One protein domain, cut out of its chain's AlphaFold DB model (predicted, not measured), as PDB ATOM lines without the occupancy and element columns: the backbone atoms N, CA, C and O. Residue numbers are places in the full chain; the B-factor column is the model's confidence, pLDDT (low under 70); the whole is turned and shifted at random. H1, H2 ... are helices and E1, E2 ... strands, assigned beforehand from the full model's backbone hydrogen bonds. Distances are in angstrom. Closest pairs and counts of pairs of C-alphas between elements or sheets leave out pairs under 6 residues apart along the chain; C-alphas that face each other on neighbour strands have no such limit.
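This is residues 244 to 289 and 303 to 312 of the 312 residues of the protein "Divergent AAA domain protein" of Marvinbryantia formatexigens DSM 14469 (UniProt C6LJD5). A two-stranded hairpin, E1 and E2, has one helix, H1, packed lengthwise over one face, and the tail's residues 310 to 311 pair briefly beside E1. Residues 253 to 258 of the hairpin's long loop stick out. The printed part has 56 residues, in the order E1, E2, H1; the sheet is antiparallel and the class mixed. It is only just compact, close to loose, with a radius of gyration of the C-alphas of 12.1 A and spans of 34 by 25 by 14 A.

Look first at E1, residues 244 to 249, and E2, residues 261 to 268, a hairpin at 175 degrees; N 246 and O 265 are 2.9 A apart, within hydrogen-bond range. For H1, residues 271 to 285, the closest C-alphas to E1 are Leu 244 and Leu 274, 6.1 A; to E2, Tyr 267 and Leu 274, 6.3 A. In H1 every O i to N i+4 pair is within hydrogen-bond range.

Find C-alpha 244 at (42.727, -169.245, 5.548); E1 runs 16.1 A. E2 runs 20.3 A. H1 runs 21.0 A to C-alpha 285 at (55.403, -161.660, 11.378).

The farthest C-alphas, Gln 258 and Ile 272, are 35.0 A apart. Residues 290 to 302 are cut out, leaving 11.8 A between C-alphas 289 and 303. E1 to E2 is a long link. Look for pLDDT under 70 at residues 251 to 260, 287 to 289 and 303 to 312.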
ATOM      1  N   LEU A 244      41.717-170.260   5.814       92.88
ATOM      2  CA  LEU A 244      42.727-169.245   5.548       92.88
ATOM      3  C   LEU A 244      44.114-169.876   5.604       92.88
ATOM      4  O   LEU A 244      44.483-170.488   6.606       92.88
ATOM      5  N   PHE A 245      44.893-169.668   4.546       93.00
ATOM      6  CA  PHE A 245      46.292-170.068   4.470       93.00
ATOM      7  C   PHE A 245      47.167-168.824   4.542       93.00
ATOM      8  O   PHE A 245      47.046-167.915   3.717       93.00
ATOM      9  N   CYS A 246      48.060-168.781   5.521       90.50
ATOM     10  CA  CYS A 246      49.017-167.700   5.673       90.50
ATOM     11  C   CYS A 246      50.432-168.255   5.578       90.50
ATOM     12  O   CYS A 246      50.791-169.163   6.323       90.50
ATOM     13  N   THR A 247      51.249-167.685   4.694       89.19
ATOM     14  CA  THR A 247      52.662-168.048   4.563       89.19
ATOM     15  C   THR A 247      53.504-166.787   4.452       89.19
ATOM     16  O   THR A 247      53.256-165.934   3.599       89.19
ATOM     17  N   HIS A 248      54.497-166.671   5.323       85.75
ATOM     18  CA  HIS A 248      55.513-165.632   5.302       85.75
ATOM     19  C   HIS A 248      56.750-166.187   4.594       85.75
ATOM     20  O   HIS A 248      57.351-167.151   5.062       85.75
ATOM     21  N   TRP A 249      57.105-165.601   3.455       81.94
ATOM     22  CA  TRP A 249      58.225-166.043   2.625       81.94
ATOM     23  C   TRP A 249      59.488-165.244   2.928       81.94
ATOM     24  O   TRP A 249      59.421-164.096   3.372       81.94
ATOM     25  N   ASN A 250      60.641-165.856   2.678       75.12
ATOM     26  CA  ASN A 250      61.917-165.163   2.757       75.12
ATOM     27  C   ASN A 250      62.201-164.421   1.441       75.12
ATOM     28  O   ASN A 250      62.604-165.029   0.456       75.12
ATOM     29  N   GLY A 251      62.000-163.102   1.431       68.94
ATOM     30  CA  GLY A 251      62.194-162.268   0.242       68.94
ATOM     31  C   GLY A 251      60.921-162.076  -0.586       68.94
ATOM     32  O   GLY A 251      59.816-162.375  -0.141       68.94
ATOM     33  N   LEU A 252      61.081-161.498  -1.780       66.12
ATOM     34  CA  LEU A 252      59.971-161.174  -2.690       66.12
ATOM     35  C   LEU A 252      59.605-162.341  -3.617       66.12
ATOM     36  O   LEU A 252      58.503-162.371  -4.166       66.12
ATOM     37  N   ASP A 253      60.510-163.313  -3.741       59.62
ATOM     38  CA  ASP A 253      60.460-164.345  -4.764       59.62
ATOM     39  C   ASP A 253      60.411-165.723  -4.107       59.62
ATOM     40  O   ASP A 253      61.104-165.999  -3.130       59.62
ATOM     41  N   LYS A 254      59.640-166.633  -4.700       56.97
ATOM     42  CA  LYS A 254      59.486-168.025  -4.253       56.97
ATOM     43  C   LYS A 254      60.682-168.898  -4.684       56.97
ATOM     44  O   LYS A 254      60.495-169.952  -5.288       56.97
ATOM     45  N   SER A 255      61.906-168.404  -4.496       51.72
ATOM     46  CA  SER A 255      63.119-168.956  -5.113       51.72
ATOM     47  C   SER A 255      63.972-169.775  -4.138       51.72
ATOM     48  O   SER A 255      64.872-169.247  -3.500       51.72
ATOM     49  N   GLY A 256      63.680-171.080  -4.097       50.34
ATOM     50  CA  GLY A 256      64.568-172.233  -3.861       50.34
ATOM     51  C   GLY A 256      65.760-172.119  -2.901       50.34
ATOM     52  O   GLY A 256      66.791-172.748  -3.149       50.34
ATOM     53  N   GLY A 257      65.660-171.340  -1.830       53.66
ATOM     54  CA  GLY A 257      66.632-171.346  -0.745       53.66
ATOM     55  C   GLY A 257      66.380-172.526   0.195       53.66
ATOM     56  O   GLY A 257      65.292-173.088   0.238       53.66
ATOM     57  N   GLN A 258      67.367-172.896   1.021       55.25
ATOM     58  CA  GLN A 258      67.213-173.976   2.017       55.25
ATOM     59  C   GLN A 258      66.028-173.773   2.992       55.25
ATOM     60  O   GLN A 258      65.601-174.737   3.623       55.25
ATOM     61  N   ILE A 259      65.499-172.545   3.115       57.16
ATOM     62  CA  ILE A 259      64.279-172.212   3.862       57.16
ATOM     63  C   ILE A 259      63.480-171.172   3.059       57.16
ATOM     64  O   ILE A 259      63.763-169.975   3.134       57.16
ATOM     65  N   ASP A 260      62.484-171.624   2.296       69.50
ATOM     66  CA  ASP A 260      61.643-170.740   1.475       69.50
ATOM     67  C   ASP A 260      60.537-170.038   2.292       69.50
ATOM     68  O   ASP A 260      60.227-168.866   2.061       69.50
ATOM     69  N   ALA A 261      59.965-170.720   3.293       74.44
ATOM     70  CA  ALA A 261      58.915-170.187   4.164       74.44
ATOM     71  C   ALA A 261      59.431-169.985   5.600       74.44
ATOM     72  O   ALA A 261      59.883-170.927   6.246       74.44
ATOM     73  N   LEU A 262      59.339-168.751   6.100       82.00
ATOM     74  CA  LEU A 262      59.747-168.346   7.450       82.00
ATOM     75  C   LEU A 262      58.696-168.685   8.515       82.00
ATOM     76  O   LEU A 262      59.043-168.945   9.664       82.00
ATOM     77  N   ASP A 263      57.418-168.650   8.145       86.19
ATOM     78  CA  ASP A 263      56.286-169.040   8.987       86.19
ATOM     79  C   ASP A 263      55.126-169.459   8.076       86.19
ATOM     80  O   ASP A 263      54.913-168.860   7.020       86.19
ATOM     81  N   SER A 264      54.368-170.477   8.467       88.94
ATOM     82  CA  SER A 264      53.170-170.903   7.751       88.94
ATOM     83  C   SER A 264      52.122-171.388   8.739       88.94
ATOM     84  O   SER A 264      52.426-172.135   9.667       88.94
ATOM     85  N   ALA A 265      50.875-170.979   8.529       92.44
ATOM     86  CA  ALA A 265      49.745-171.389   9.343       92.44
ATOM     87  C   ALA A 265      48.494-171.577   8.485       92.44
ATOM     88  O   ALA A 265      48.289-170.887   7.483       92.44
ATOM     89  N   GLU A 266      47.658-172.513   8.909       93.50
ATOM     90  CA  GLU A 266      46.374-172.809   8.297       93.50
ATOM     91  C   GLU A 266      45.290-172.716   9.366       93.50
ATOM     92  O   GLU A 266      45.412-173.295  10.446       93.50
ATOM     93  N   TYR A 267      44.234-171.973   9.055       93.19
ATOM     94  CA  TYR A 267      43.113-171.724   9.949       93.19
ATOM     95  C   TYR A 267      41.814-172.152   9.271       93.19
ATOM     96  O   TYR A 267      41.658-172.018   8.057       93.19
ATOM     97  N   SER A 268      40.865-172.650  10.053       92.25
ATOM     98  CA  SER A 268      39.520-173.012   9.596       92.25
ATOM     99  C   SER A 268      38.494-172.543  10.615       92.25
ATOM    100  O   SER A 268      38.745-172.651  11.814       92.25
ATOM    101  N   GLY A 269      37.343-172.059  10.154       92.44
ATOM    102  CA  GLY A 269      36.275-171.597  11.038       92.44
ATOM    103  C   GLY A 269      35.407-170.523  10.398       92.44
ATOM    104  O   GLY A 269      35.358-170.394   9.174       92.44
ATOM    105  N   SER A 270      34.719-169.754  11.239       94.62
ATOM    106  CA  SER A 270      33.916-168.611  10.801       94.62
ATOM    107  C   SER A 270      34.780-167.505  10.197       94.62
ATOM    108  O   SER A 270      35.952-167.354  10.552       94.62
ATOM    109  N   LEU A 271      34.201-166.672   9.331       94.56
ATOM    110  CA  LEU A 271      34.922-165.547   8.719       94.56
ATOM    111  C   LEU A 271      35.517-164.585   9.756       94.56
ATOM    112  O   LEU A 271      36.584-164.019   9.523       94.56
ATOM    113  N   ILE A 272      34.862-164.422  10.910       93.81
ATOM    114  CA  ILE A 272      35.355-163.569  12.000       93.81
ATOM    115  C   ILE A 272      36.631-164.169  12.598       93.81
ATOM    116  O   ILE A 272      37.625-163.462  12.753       93.81
ATOM    117  N   ILE A 273      36.628-165.477  12.868       93.06
ATOM    118  CA  ILE A 273      37.798-166.190  13.395       93.06
ATOM    119  C   ILE A 273      38.939-166.142  12.379       93.06
ATOM    120  O   ILE A 273      40.063-165.794  12.732       93.06
ATOM    121  N   LEU A 274      38.656-166.430  11.105       94.62
ATOM    122  CA  LEU A 274      39.669-166.402  10.049       94.62
ATOM    123  C   LEU A 274      40.313-165.018   9.918       94.62
ATOM    124  O   LEU A 274      41.535-164.920   9.813       94.62
ATOM    125  N   LEU A 275      39.522-163.944   9.975       94.12
ATOM    126  CA  LEU A 275      40.046-162.582   9.940       94.12
ATOM    127  C   LEU A 275      40.933-162.280  11.158       94.12
ATOM    128  O   LEU A 275      42.011-161.705  11.006       94.12
ATOM    129  N   GLU A 276      40.507-162.672  12.360       92.44
ATOM    130  CA  GLU A 276      41.277-162.472  13.592       92.44
ATOM    131  C   GLU A 276      42.615-163.212  13.573       92.44
ATOM    132  O   GLU A 276      43.653-162.616  13.876       92.44
ATOM    133  N   GLU A 277      42.603-164.488  13.184       94.56
ATOM    134  CA  GLU A 277      43.812-165.301  13.053       94.56
ATOM    135  C   GLU A 277      44.735-164.760  11.963       94.56
ATOM    136  O   GLU A 277      45.940-164.633  12.187       94.56
ATOM    137  N   GLY A 278      44.179-164.346  10.821       94.12
ATOM    138  CA  GLY A 278      44.933-163.707   9.747       94.12
ATOM    139  C   GLY A 278      45.633-162.438  10.224       94.12
ATOM    140  O   GLY A 278      46.849-162.306  10.095       94.12
ATOM    141  N   VAL A 279      44.906-161.521  10.866       92.00
ATOM    142  CA  VAL A 279      45.494-160.294  11.426       92.00
ATOM    143  C   VAL A 279      46.558-160.617  12.479       92.00
ATOM    144  O   VAL A 279      47.594-159.950  12.527       92.00
ATOM    145  N   ARG A 280      46.346-161.640  13.313       93.50
ATOM    146  CA  ARG A 280      47.328-162.078  14.316       93.50
ATOM    147  C   ARG A 280      48.592-162.640  13.667       93.50
ATOM    148  O   ARG A 280      49.691-162.285  14.094       93.50
ATOM    149  N   PHE A 281      48.449-163.450  12.620       92.62
ATOM    150  CA  PHE A 281      49.558-163.967  11.821       92.62
ATOM    151  C   PHE A 281      50.363-162.830  11.183       92.62
ATOM    152  O   PHE A 281      51.593-162.817  11.245       92.62
ATOM    153  N   VAL A 282      49.680-161.838  10.609       89.75
ATOM    154  CA  VAL A 282      50.345-160.678  10.010       89.75
ATOM    155  C   VAL A 282      51.083-159.876  11.084       89.75
ATOM    156  O   VAL A 282      52.270-159.604  10.934       89.75
ATOM    157  N   LYS A 283      50.443-159.566  12.218       88.19
ATOM    158  CA  LYS A 283      51.071-158.804  13.312       88.19
ATOM    159  C   LYS A 283      52.294-159.495  13.917       88.19
ATOM    160  O   LYS A 283      53.268-158.812  14.210       88.19
ATOM    161  N   ARG A 284      52.273-160.822  14.102       88.00
ATOM    162  CA  ARG A 284      53.424-161.548  14.676       88.00
ATOM    163  C   ARG A 284      54.620-161.617  13.720       88.00
ATOM    164  O   ARG A 284      55.757-161.680  14.180       88.00
ATOM    165  N   ASN A 285      54.365-161.593  12.410       86.50
ATOM    166  CA  ASN A 285      55.403-161.660  11.378       86.50
ATOM    167  C   ASN A 285      55.893-160.279  10.919       86.50
ATOM    168  O   ASN A 285      57.045-160.144  10.510       86.50
ATOM    169  N   MET A 286      55.078-159.230  11.060       80.44
ATOM    170  CA  MET A 286      55.507-157.843  10.882       80.44
ATOM    171  C   MET A 286      56.345-157.390  12.083       80.44
ATOM    172  O   MET A 286      55.866-156.717  12.993       80.44
ATOM    173  N   LYS A 287      57.635-157.739  12.085       67.88
ATOM    174  CA  LYS A 287      58.598-157.166  13.032       67.88
ATOM    175  C   LYS A 287      58.883-155.716  12.640       67.88
ATOM    176  O   LYS A 287      59.800-155.447  11.866       67.88
ATOM    177  N   THR A 288      58.129-154.759  13.176       55.94
ATOM    178  CA  THR A 288      58.525-153.344  13.139       55.94
ATOM    179  C   THR A 288      59.746-153.158  14.040       55.94
ATOM    180  O   THR A 288      59.639-152.924  15.242       55.94
ATOM    181  N   LEU A 289      60.941-153.301  13.464       46.09
ATOM    182  CA  LEU A 289      62.194-152.931  14.115       46.09
ATOM    183  C   LEU A 289      62.284-151.404  14.156       46.09
ATOM    184  O   LEU A 289      62.716-150.762  13.199       46.09
ATOM    185  N   PHE A 303      58.879-147.862   4.298       30.97
ATOM    186  CA  PHE A 303      58.941-149.056   3.450       30.97
ATOM    187  C   PHE A 303      57.958-150.082   4.023       30.97
ATOM    188  O   PHE A 303      58.113-150.525   5.161       30.97
ATOM    189  N   VAL A 304      56.926-150.428   3.252       33.44
ATOM    190  CA  VAL A 304      55.949-151.471   3.591       33.44
ATOM    191  C   VAL A 304      56.461-152.786   3.003       33.44
ATOM    192  O   VAL A 304      56.499-152.938   1.785       33.44
ATOM    193  N   ASN A 305      56.893-153.717   3.856       37.50
ATOM    194  CA  ASN A 305      57.303-155.055   3.427       37.50
ATOM    195  C   ASN A 305      56.069-155.929   3.171       37.50
ATOM    196  O   ASN A 305      55.186-156.041   4.022       37.50
ATOM    197  N   GLY A 306      56.037-156.513   1.971       41.28
ATOM    198  CA  GLY A 306      54.924-157.259   1.397       41.28
ATOM    199  C   GLY A 306      54.424-158.412   2.263       41.28
ATOM    200  O   GLY A 306      55.148-159.353   2.571       41.28
ATOM    201  N   VAL A 307      53.136-158.350   2.581       34.53
ATOM    202  CA  VAL A 307      52.344-159.468   3.082       34.53
ATOM    203  C   VAL A 307      51.209-159.662   2.087       34.53
ATOM    204  O   VAL A 307      50.355-158.789   1.945       34.53
ATOM    205  N   PHE A 308      51.210-160.785   1.372       34.94
ATOM    206  CA  PHE A 308      50.109-161.159   0.489       34.94
ATOM    207  C   PHE A 308      49.117-162.035   1.256       34.94
ATOM    208  O   PHE A 308      49.429-163.161   1.637       34.94
ATOM    209  N   LEU A 309      47.909-161.513   1.469       29.89
ATOM    210  CA  LEU A 309      46.755-162.285   1.924       29.89
ATOM    211  C   LEU A 309      46.056-162.872   0.697       29.89
ATOM    212  O   LEU A 309      45.559-162.130  -0.147       29.89
ATOM    213  N   LYS A 310      46.010-164.204   0.599       29.34
ATOM    214  CA  LYS A 310      45.178-164.901  -0.383       29.34
ATOM    215  C   LYS A 310      44.002-165.541   0.349       29.34
ATOM    216  O   LYS A 310      44.182-166.517   1.069       29.34
ATOM    217  N   VAL A 311      42.821-164.955   0.178       26.42
ATOM    218  CA  VAL A 311      41.547-165.551   0.599       26.42
ATOM    219  C   VAL A 311      41.101-166.485  -0.527       26.42
ATOM    220  O   VAL A 311      41.086-166.059  -1.685       26.42
ATOM    221  N   LEU A 312      40.826-167.753  -0.209       31.92
ATOM    222  CA  LEU A 312      40.202-168.726  -1.114       31.92
ATOM    223  C   LEU A 312      38.775-169.000  -0.649       31.92
ATOM    224  O   LEU A 312      38.587-169.103   0.582       31.92
TER     225      LEU A 312